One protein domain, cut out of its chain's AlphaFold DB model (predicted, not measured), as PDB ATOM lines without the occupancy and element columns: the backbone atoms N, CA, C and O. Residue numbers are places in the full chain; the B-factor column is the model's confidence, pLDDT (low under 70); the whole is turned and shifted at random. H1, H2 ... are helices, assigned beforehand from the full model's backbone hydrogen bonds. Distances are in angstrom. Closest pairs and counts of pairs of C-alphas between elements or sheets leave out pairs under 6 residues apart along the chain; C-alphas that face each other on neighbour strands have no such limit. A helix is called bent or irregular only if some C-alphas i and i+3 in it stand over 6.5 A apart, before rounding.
ATOM      1  N   ILE A   4     140.460  60.496 276.136       90.75
ATOM      2  CA  ILE A   4     139.497  59.694 276.899       90.75
ATOM      3  C   ILE A   4     140.156  58.495 277.596       90.75
ATOM      4  O   ILE A   4     139.759  58.131 278.701       90.75
ATOM      5  N   GLU A   5     141.165  57.877 276.976       91.25
ATOM      6  CA  GLU A   5     141.935  56.792 277.592       91.25
ATOM      7  C   GLU A   5     142.786  57.318 278.746       91.25
ATOM      8  O   GLU A   5     142.746  56.735 279.825       91.25
ATOM      9  N   ASN A   6     143.442  58.469 278.571       91.69
ATOM     10  CA  ASN A   6     144.241  59.099 279.625       91.69
ATOM     11  C   ASN A   6     143.393  59.443 280.860       91.69
ATOM     12  O   ASN A   6     143.803  59.182 281.991       91.69
ATOM     13  N   VAL A   7     142.186  59.981 280.655       92.50
ATOM     14  CA  VAL A   7     141.228  60.280 281.737       92.50
ATOM     15  C   VAL A   7     140.740  59.000 282.415       92.50
ATOM     16  O   VAL A   7     140.685  58.927 283.644       92.50
ATOM     17  N   ARG A   8     140.407  57.971 281.627       93.50
ATOM     18  CA  ARG A   8     139.980  56.670 282.158       93.50
ATOM     19  C   ARG A   8     141.064  56.052 283.031       93.50
ATOM     20  O   ARG A   8     140.774  55.603 284.139       93.50
ATOM     21  N   ASP A   9     142.299  56.036 282.548       93.56
ATOM     22  CA  ASP A   9     143.428  55.465 283.269       93.56
ATOM     23  C   ASP A   9     143.708  56.241 284.552       93.56
ATOM     24  O   ASP A   9     143.861  55.629 285.607       93.56
ATOM     25  N   PHE A  10     143.668  57.572 284.502       94.19
ATOM     26  CA  PHE A  10     143.808  58.422 285.682       94.19
ATOM     27  C   PHE A  10     142.805  58.060 286.790       94.19
ATOM     28  O   PHE A  10     143.198  57.774 287.925       94.19
ATOM     29  N   PHE A  11     141.510  57.991 286.469       93.75
ATOM     30  CA  PHE A  11     140.489  57.641 287.459       93.75
ATOM     31  C   PHE A  11     140.539  56.172 287.892       93.75
ATOM     32  O   PHE A  11     140.257  55.864 289.051       93.75
ATOM     33  N   ASN A  12     140.941  55.257 287.007       92.88
ATOM     34  CA  ASN A  12     141.173  53.858 287.367       92.88
ATOM     35  C   ASN A  12     142.284  53.721 288.413       92.88
ATOM     36  O   ASN A  12     142.117  52.975 289.379       92.88
ATOM     37  N   ARG A  13     143.392  54.451 288.245       93.38
ATOM     38  CA  ARG A  13     144.491  54.495 289.221       93.38
ATOM     39  C   ARG A  13     144.018  55.073 290.554       93.38
ATOM     40  O   ARG A  13     144.217  54.436 291.586       93.38
ATOM     41  N   LYS A  14     143.268  56.185 290.537       90.88
ATOM     42  CA  LYS A  14     142.639  56.742 291.752       90.88
ATOM     43  C   LYS A  14     141.740  55.734 292.461       90.88
ATOM     44  O   LYS A  14     141.821  55.595 293.676       90.88
ATOM     45  N   ARG A  15     140.917  54.984 291.720       89.50
ATOM     46  CA  ARG A  15     140.046  53.942 292.293       89.50
ATOM     47  C   ARG A  15     140.840  52.831 292.983       89.50
ATOM     48  O   ARG A  15     140.368  52.260 293.960       89.50
ATOM     49  N   LYS A  16     142.027  52.512 292.469       90.75
ATOM     50  CA  LYS A  16     142.945  51.523 293.048       90.75
ATOM     51  C   LYS A  16     143.814  52.087 294.180       90.75
ATOM     52  O   LYS A  16     144.613  51.339 294.732       90.75
ATOM     53  N   ASN A  17     143.650  53.362 294.542       87.88
ATOM     54  CA  ASN A  17     144.523  54.088 295.468       87.88
ATOM     55  C   ASN A  17     145.997  54.106 295.021       87.88
ATOM     56  O   ASN A  17     146.906  54.132 295.846       87.88
ATOM     57  N   GLU A  18     146.239  54.083 293.710       92.25
ATOM     58  CA  GLU A  18     147.575  54.256 293.145       92.25
ATOM     59  C   GLU A  18     147.945  55.744 293.100       92.25
ATOM     60  O   GLU A  18     147.081  56.617 292.974       92.25
ATOM     61  N   THR A  19     149.244  56.042 293.161       87.88
ATOM     62  CA  THR A  19     149.747  57.410 293.007       87.88
ATOM     63  C   THR A  19     149.408  57.932 291.614       87.88
ATOM     64  O   THR A  19     149.838  57.375 290.602       87.88
ATOM     65  N   THR A  20     148.648  59.024 291.558       89.00
ATOM     66  CA  THR A  20     148.347  59.741 290.318       89.00
ATOM     67  C   THR A  20     149.013  61.104 290.303       89.00
ATOM     68  O   THR A  20     149.266  61.704 291.346       89.00
ATOM     69  N   GLU A  21     149.260  61.611 289.099       87.75
ATOM     70  CA  GLU A  21     149.665  62.997 288.875       87.75
ATOM     71  C   GLU A  21     148.554  63.977 289.307       87.75
ATOM     72  O   GLU A  21     147.478  63.582 289.764       87.75
ATOM     73  N   LYS A  22     148.797  65.281 289.144       87.00
ATOM     74  CA  LYS A  22     147.798  66.325 289.437       87.00
ATOM     75  C   LYS A  22     146.637  66.362 288.436       87.00
ATOM     76  O   LYS A  22     145.607  66.947 288.742       87.00
ATOM     77  N   ALA A  23     146.817  65.780 287.252       90.44
ATOM     78  CA  ALA A  23     145.807  65.687 286.204       90.44
ATOM     79  C   ALA A  23     146.113  64.518 285.251       90.44
ATOM     80  O   ALA A  23     147.234  63.998 285.265       90.44
ATOM     81  N   PRO A  24     145.146  64.105 284.413       90.50
ATOM     82  CA  PRO A  24     145.384  63.145 283.344       90.50
ATOM     83  C   PRO A  24     146.415  63.649 282.328       90.50
ATOM     84  O   PRO A  24     146.519  64.847 282.058       90.50
ATOM     85  N   GLU A  25     147.139  62.721 281.704       87.44
ATOM     86  CA  GLU A  25     148.112  63.057 280.666       87.44
ATOM     87  C   GLU A  25     147.448  63.836 279.511       87.44
ATOM     88  O   GLU A  25     146.421  63.424 278.962       87.44
ATOM     89  N   GLY A  26     148.049  64.966 279.124       84.38
ATOM     90  CA  GLY A  26     147.533  65.854 278.075       84.38
ATOM     91  C   GLY A  26     146.518  66.900 278.552       84.38
ATOM     92  O   GLY A  26     146.087  67.731 277.750       84.38
ATOM     93  N   VAL A  27     146.168  66.903 279.841       87.75
ATOM     94  CA  VAL A  27     145.272  67.887 280.460       87.75
ATOM     95  C   VAL A  27     146.070  68.886 281.291       87.75
ATOM     96  O   VAL A  27     147.032  68.532 281.969       87.75
ATOM     97  N   CYS A  28     145.657  70.150 281.256       86.88
ATOM     98  CA  CYS A  28     146.232  71.200 282.085       86.88
ATOM     99  C   CYS A  28     145.954  70.947 283.581       86.88
ATOM    100  O   CYS A  28     144.786  70.976 283.980       86.88
ATOM    101  N   PRO A  29     146.979  70.769 284.439       85.75
ATOM    102  CA  PRO A  29     146.773  70.503 285.862       85.75
ATOM    103  C   PRO A  29     146.161  71.672 286.634       85.75
ATOM    104  O   PRO A  29     145.479  71.442 287.627       85.75
ATOM    105  N   ASN A  30     146.354  72.913 286.177       84.44
ATOM    106  CA  ASN A  30     145.729  74.065 286.830       84.44
ATOM    107  C   ASN A  30     144.222  74.081 286.568       84.44
ATOM    108  O   ASN A  30     143.443  74.156 287.510       84.44
ATOM    109  N   CYS A  31     143.813  73.935 285.304       86.00
ATOM    110  CA  CYS A  31     142.396  73.888 284.951       86.00
ATOM    111  C   CYS A  31     141.715  72.644 285.528       86.00
ATOM    112  O   CYS A  31     140.583  72.727 285.986       86.00
ATOM    113  N   TRP A  32     142.400  71.494 285.550       89.12
ATOM    114  CA  TRP A  32     141.869  70.284 286.179       89.12
ATOM    115  C   TRP A  32     141.527  70.504 287.657       89.12
ATOM    116  O   TRP A  32     140.439  70.133 288.093       89.12
ATOM    117  N   GLY A  33     142.441  71.128 288.407       83.31
ATOM    118  CA  GLY A  33     142.231  71.445 289.819       83.31
ATOM    119  C   GLY A  33     141.151  72.502 290.048       83.31
ATOM    120  O   GLY A  33     140.369  72.366 290.978       83.31
ATOM    121  N   GLU A  34     141.073  73.517 289.186       85.69
ATOM    122  CA  GLU A  34     140.064  74.584 289.270       85.69
ATOM    123  C   GLU A  34     138.634  74.069 289.050       85.69
ATOM    124  O   GLU A  34     137.697  74.552 289.674       85.69
ATOM    125  N   HIS A  35     138.469  73.057 288.196       84.81
ATOM    126  CA  HIS A  35     137.175  72.424 287.937       84.81
ATOM    127  C   HIS A  35     136.789  71.337 288.953       84.81
ATOM    128  O   HIS A  35     135.708  70.772 288.838       84.81
ATOM    129  N   GLU A  36     137.652  71.018 289.924       87.94
ATOM    130  CA  GLU A  36     137.388  70.019 290.971       87.94
ATOM    131  C   GLU A  36     136.919  68.640 290.443       87.94
ATOM    132  O   GLU A  36     136.175  67.923 291.117       87.94
ATOM    133  N   TYR A  37     137.393  68.209 289.263       89.75
ATOM    134  CA  TYR A  37     136.982  66.936 288.636       89.75
ATOM    135  C   TYR A  37     137.235  65.703 289.515       89.75
ATOM    136  O   TYR A  37     136.516  64.705 289.438       89.75
ATOM    137  N   ASP A  38     138.246  65.772 290.381       89.94
ATOM    138  CA  ASP A  38     138.496  64.757 291.400       89.94
ATOM    139  C   ASP A  38     137.310  64.646 292.375       89.94
ATOM    140  O   ASP A  38     136.856  63.542 292.678       89.94
ATOM    141  N   GLY A  39     136.764  65.779 292.828       91.62
ATOM    142  CA  GLY A  39     135.588  65.849 293.697       91.62
ATOM    143  C   GLY A  39     134.313  65.348 293.014       91.62
ATOM    144  O   GLY A  39     133.544  64.596 293.627       91.62
ATOM    145  N   GLU A  40     134.117  65.685 291.733       92.31
ATOM    146  CA  GLU A  40     133.036  65.122 290.909       92.31
ATOM    147  C   GLU A  40     133.141  63.592 290.838       92.31
ATOM    148  O   GLU A  40     132.147  62.890 291.039       92.31
ATOM    149  N   PHE A  41     134.348  63.058 290.631       93.69
ATOM    150  CA  PHE A  41     134.590  61.618 290.594       93.69
ATOM    151  C   PHE A  41     134.261  60.928 291.923       93.69
ATOM    152  O   PHE A  41     133.557  59.915 291.925       93.69
ATOM    153  N   TYR A  42     134.711  61.471 293.060       92.75
ATOM    154  CA  TYR A  42     134.385  60.899 294.373       92.75
ATOM    155  C   TYR A  42     132.879  60.940 294.659       92.75
ATOM    156  O   TYR A  42     132.317  59.962 295.160       92.75
ATOM    157  N   SER A  43     132.213  62.037 294.298       94.56
ATOM    158  CA  SER A  43     130.760  62.192 294.437       94.56
ATOM    159  C   SER A  43     130.000  61.177 293.584       94.56
ATOM    160  O   SER A  43     129.099  60.498 294.081       94.56
ATOM    161  N   PHE A  44     130.412  61.011 292.327       94.50
ATOM    162  CA  PHE A  44     129.863  60.019 291.408       94.50
ATOM    163  C   PHE A  44     130.036  58.591 291.942       94.50
ATOM    164  O   PHE A  44     129.062  57.841 292.027       94.50
ATOM    165  N   MET A  45     131.249  58.222 292.363       93.94
ATOM    166  CA  MET A  45     131.532  56.892 292.908       93.94
ATOM    167  C   MET A  45     130.690  56.608 294.150       93.94
ATOM    168  O   MET A  45     130.100  55.533 294.253       93.94
ATOM    169  N   LYS A  46     130.561  57.582 295.058       93.75
ATOM    170  CA  LYS A  46     129.713  57.461 296.249       93.75
ATOM    171  C   LYS A  46     128.239  57.267 295.881       93.75
ATOM    172  O   LYS A  46     127.597  56.390 296.449       93.75
ATOM    173  N   GLY A  47     127.725  58.019 294.905       93.75
ATOM    174  CA  GLY A  47     126.356  57.861 294.397       93.75
ATOM    175  C   GLY A  47     126.091  56.500 293.744       93.75
ATOM    176  O   GLY A  47     124.956  56.033 293.730       93.75
ATOM    177  N   GLN A  48     127.138  55.837 293.252       94.00
ATOM    178  CA  GLN A  48     127.091  54.498 292.657       94.00
ATOM    179  C   GLN A  48     127.506  53.386 293.640       94.00
ATOM    180  O   GLN A  48     127.841  52.282 293.213       94.00
ATOM    181  N   ASN A  49     127.529  53.656 294.953       92.75
ATOM    182  CA  ASN A  49     127.972  52.711 295.992       92.75
ATOM    183  C   ASN A  49     129.364  52.105 295.720       92.75
ATOM    184  O   ASN A  49     129.613  50.931 295.982       92.75
ATOM    185  N   ASN A  50     130.271  52.903 295.154       90.19
ATOM    186  CA  ASN A  50     131.603  52.515 294.682       90.19
ATOM    187  C   ASN A  50     131.630  51.389 293.631       90.19
ATOM    188  O   ASN A  50     132.702  50.867 293.322       90.19
ATOM    189  N   ASN A  51     130.484  51.038 293.045       92.50
ATOM    190  CA  ASN A  51     130.351  49.947 292.087       92.50
ATOM    191  C   ASN A  51     129.490  50.348 290.871       92.50
ATOM    192  O   ASN A  51     128.446  49.740 290.625       92.50
ATOM    193  N   PRO A  52     129.892  51.382 290.104       93.06
ATOM    194  CA  PRO A  52     129.188  51.747 288.879       93.06
ATOM    195  C   PRO A  52     129.260  50.612 287.852       93.06
ATOM    196  O   PRO A  52     130.294  49.955 287.702       93.06
ATOM    197  N   SER A  53     128.187  50.428 287.079       94.81
ATOM    198  CA  SER A  53     128.238  49.550 285.908       94.81
ATOM    199  C   SER A  53     129.222  50.096 284.867       94.81
ATOM    200  O   SER A  53     129.541  51.289 284.843       94.81
ATOM    201  N   LYS A  54     129.692  49.226 283.966       93.25
ATOM    202  CA  LYS A  54     130.636  49.606 282.906       93.25
ATOM    203  C   LYS A  54     130.102  50.755 282.045       93.25
ATOM    204  O   LYS A  54     130.854  51.677 281.740       93.25
ATOM    205  N   ASP A  55     128.822  50.721 281.686       95.12
ATOM    206  CA  ASP A  55     128.192  51.752 280.854       95.12
ATOM    207  C   ASP A  55     128.071  53.086 281.592       95.12
ATOM    208  O   ASP A  55     128.439  54.125 281.047       95.12
ATOM    209  N   ILE A  56     127.642  53.063 282.858       94.00
ATOM    210  CA  ILE A  56     127.539  54.269 283.693       94.00
ATOM    211  C   ILE A  56     128.924  54.899 283.884       94.00
ATOM    212  O   ILE A  56     129.084  56.110 283.730       94.00
ATOM    213  N   TYR A  57     129.940  54.078 284.154       93.88
ATOM    214  CA  TYR A  57     131.317  54.539 284.292       93.88
ATOM    215  C   TYR A  57     131.848  55.155 282.994       93.88
ATOM    216  O   TYR A  57     132.384  56.259 283.003       93.88
ATOM    217  N   ASN A  58     131.659  54.482 281.858       93.88
ATOM    218  CA  ASN A  58     132.095  54.999 280.562       93.88
ATOM    219  C   ASN A  58     131.399  56.314 280.196       93.88
ATOM    220  O   ASN A  58     132.050  57.199 279.643       93.88
ATOM    221  N   ASN A  59     130.116  56.460 280.532       94.62
ATOM    222  CA  ASN A  59     129.378  57.703 280.324       94.62
ATOM    223  C   ASN A  59     129.943  58.848 281.171       94.62
ATOM    224  O   ASN A  59     130.148  59.933 280.635       94.62
ATOM    225  N   PHE A  60     130.264  58.603 282.446       94.44
ATOM    226  CA  PHE A  60     130.928  59.595 283.296       94.44
ATOM    227  C   PHE A  60     132.272  60.042 282.700       94.44
ATOM    228  O   PHE A  60     132.521  61.234 282.541       94.44
ATOM    229  N   ILE A  61     133.116  59.090 282.289       93.88
ATOM    230  CA  ILE A  61     134.411  59.394 281.663       93.88
ATOM    231  C   ILE A  61     134.233  60.203 280.370       93.88
ATOM    232  O   ILE A  61     134.983  61.149 280.124       93.88
ATOM    233  N   ALA A  62     133.249  59.847 279.541       92.44
ATOM    234  CA  ALA A  62     132.949  60.573 278.314       92.44
ATOM    235  C   ALA A  62     132.461  62.003 278.598       92.44
ATOM    236  O   ALA A  62     132.875  62.923 277.896       92.44
ATOM    237  N   ASP A  63     131.629  62.197 279.625       92.19
ATOM    238  CA  ASP A  63     131.147  63.516 280.042       92.19
ATOM    239  C   ASP A  63     132.295  64.418 280.504       92.19
ATOM    240  O   ASP A  63     132.465  65.515 279.969       92.19
ATOM    241  N   VAL A  64     133.153  63.913 281.401       90.88
ATOM    242  CA  VAL A  64     134.363  64.628 281.829       90.88
ATOM    243  C   VAL A  64     135.211  64.967 280.612       90.88
ATOM    244  O   VAL A  64     135.524  66.131 280.398       90.88
ATOM    245  N   THR A  65     135.506  63.992 279.748       89.31
ATOM    246  CA  THR A  65     136.364  64.205 278.570       89.31
ATOM    247  C   THR A  65     135.821  65.274 277.618       89.31
ATOM    248  O   THR A  65     136.600  66.059 277.087       89.31
ATOM    249  N   ARG A  66     134.497  65.364 277.422       87.81
ATOM    250  CA  ARG A  66     133.879  66.418 276.594       87.81
ATOM    251  C   ARG A  66     134.100  67.817 277.166       87.81
ATOM    252  O   ARG A  66     134.259  68.761 276.399       87.81
ATOM    253  N   LYS A  67     134.141  67.955 278.493       85.62
ATOM    254  CA  LYS A  67     134.456  69.223 279.170       85.62
ATOM    255  C   LYS A  67     135.938  69.601 279.020       85.62
ATOM    256  O   LYS A  67     136.276  70.780 279.102       85.62
ATOM    257  N   LEU A  68     136.817  68.628 278.743       82.12
ATOM    258  CA  LEU A  68     138.263  68.844 278.620       82.12
ATOM    259  C   LEU A  68     138.710  69.459 277.295       82.12
ATOM    260  O   LEU A  68     139.830  69.960 277.241       82.12
ATOM    261  N   ASP A  69     137.869  69.446 276.258       69.50
ATOM    262  CA  ASP A  69     138.211  69.896 274.899       69.50
ATOM    263  C   ASP A  69     138.868  71.293 274.881       69.50
ATOM    264  O   ASP A  69     139.823  71.527 274.149       69.50
ATOM    265  N   LYS A  70     138.466  72.181 275.801       67.25
ATOM    266  CA  LYS A  70     139.007  73.546 275.931       67.25
ATOM    267  C   LYS A  70     140.216  73.687 276.866       67.25
ATOM    268  O   LYS A  70     140.886  74.718 276.846       67.25
ATOM    269  N   ILE A  71     140.500  72.690 277.706       73.00
ATOM    270  CA  ILE A  71     141.565  72.743 278.728       73.00
ATOM    271  C   ILE A  71     142.723  71.774 278.454       73.00
ATOM    272  O   ILE A  71     143.586  71.563 279.314       73.00
ATOM    273  N   THR A  72     142.766  71.186 277.258       76.69
ATOM    274  CA  THR A  72     143.907  70.385 276.813       76.69
ATOM    275  C   THR A  72     145.164  71.246 276.654       76.69
ATOM    276  O   THR A  72     145.109  72.454 276.403       76.69
ATOM    277  N   ILE A  73     146.330  70.630 276.860       73.94
ATOM    278  CA  ILE A  73     147.615  71.288 276.608       73.94
ATOM    279  C   ILE A  73     147.903  71.187 275.114       73.94
ATOM    280  O   ILE A  73     147.982  70.090 274.554       73.94
ATOM    281  N   ASN A  74     148.115  72.333 274.471       70.62
ATOM    282  CA  ASN A  74     148.536  72.355 273.083       70.62
ATOM    283  C   ASN A  74     149.948  71.758 272.974       70.62
ATOM    284  O   ASN A  74     150.903  72.302 273.525       70.62
ATOM    285  N   LYS A  75     150.091  70.635 272.261       67.75
ATOM    286  CA  LYS A  75     151.358  69.885 272.175       67.75
ATOM    287  C   LYS A  75     152.495  70.656 271.499       67.75
ATOM    288  O   LYS A  75     153.652  70.356 271.757       67.75
ATOM    289  N   ASN A  76     152.186  71.642 270.654       64.88
ATOM    290  CA  ASN A  76     153.207  72.425 269.955       64.88
ATOM    291  C   ASN A  76     153.750  73.559 270.829       64.88
ATOM    292  O   ASN A  76     154.937  73.869 270.781       64.88
ATOM    293  N   THR A  77     152.888  74.195 271.624       68.44
ATOM    294  CA  THR A  77     153.265  75.356 272.448       68.44
ATOM    295  C   THR A  77     153.463  75.013 273.922       68.44
ATOM    296  O   THR A  77     153.902  75.878 274.686       68.44
ATOM    297  N   TYR A  78     153.109  73.786 274.326       72.38
ATOM    298  CA  TYR A  78     152.989  73.329 275.715       72.38
ATOM    299  C   TYR A  78     152.219  74.318 276.601       72.38
ATOM    300  O   TYR A  78     152.468  74.467 277.796       72.38
ATOM    301  N   THR A  79     151.280  75.041 276.000       74.81
ATOM    302  CA  THR A  79     150.505  76.085 276.666       74.81
ATOM    303  C   THR A  79     149.065  75.613 276.777       74.81
ATOM    304  O   THR A  79     148.507  75.078 275.817       74.81
ATOM    305  N   CYS A  80     148.460  75.784 277.951       78.50
ATOM    306  CA  CYS A  80     147.026  75.582 278.102       78.50
ATOM    307  C   CYS A  80     146.276  76.747 277.454       78.50
ATOM    308  O   CYS A  80     146.540  77.908 277.767       78.50
ATOM    309  N   GLU A  81     145.319  76.447 276.583       71.94
ATOM    310  CA  GLU A  81     144.567  77.471 275.849       71.94
ATOM    311  C   GLU A  81     143.586  78.242 276.747       71.94
ATOM    312  O   GLU A  81     143.298  79.409 276.485       71.94
TER     313      GLU A  81
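Overview. This is residues 4 to 81 of the 88 residues of an uncharacterized protein of Tenacibaculum sp. MAR_2009_124 (UniProt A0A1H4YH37). What shape does the backbone make? H1 crosses one side of a loose pair of helices, H3 and H4, which run opposite ways; the first part of H1, residues 4 to 8, packs on H4, and Phe 11 further along it comes near H3. Short H2 comes just before H3, and residues 69 to 81 form a tail that folds back on itself, with residues 73 to 74 paired antiparallel with residues 79 to 80. What is it made of, and how large is it? The printed part has 78 residues, with four named helices in the order H1, H2, H3, H4 and no named strand, and its class is all helix. It is compact, with a radius of gyration of the C-alphas of 12.6 A, yet elongated in outline, with spans of 41 by 24 by 20 A.

Along the chain. Where are the first two helices? H1 is residues 4 to 15, 16.4 A from first to last C-alpha, and begins with C-alpha 4 at (139.497, 59.694, 276.899). H2 is residues 29 to 34, with C-alpha 29 at (146.773, 70.503, 285.862). Where are the other two? H3 is residues 37 to 47, 15.1 A from first to last C-alpha. H4, the longest helix, is residues 54 to 68, 21.1 A from first to last C-alpha, and ends with C-alpha 68 at (138.263, 68.844, 278.620).

Arrangement. What does H1 touch? H1 touches H4 with residues 4 to 8 alone, and H4 touches H1 with residues 61 to 65 alone; their closest C-alphas, those of Ile 4 and Thr 65, are 5.7 A apart. The two run opposite ways at a steep tilt of 62 degrees. How does H3 stand to H1 and H4? H1 and H3 are close but not clearly touching, with their closest C-alphas, those of Phe 11 and Phe 41, 7.8 A apart, and a steep tilt of 62 degrees, the same way. H3 and H4 are close but not clearly touching, with the closest C-alphas, those of Tyr 37 and Val 64, 7.6 A apart, and a shallow tilt of 23 degrees, opposite ways. Where does H2 stand? H2 and H3 meet only through their link. H1 and H2 are apart, and H2 and H4 are only just apart, their closest C-alphas 8.5 A from each other. Are the helix backbones well formed? In H1, H2, H3 and H4 every O i to N i+4 pair is within hydrogen-bond range, and none of these helices is bent.

Size, cuts and confidence. How far does it reach? The two C-alphas farthest apart, those of Asn 49 and Thr 77, are 41.3 A from each other. Which links are long? H1 to H2 is a long link of 13 residues, H2 to H3 a tight one of 2 and H3 to H4 a short one of 6; the printed part has no cut. Where is confidence low? The mean pLDDT of the printed part is 87.5, and residues 69 to 70 and 75 to 77 are under 70.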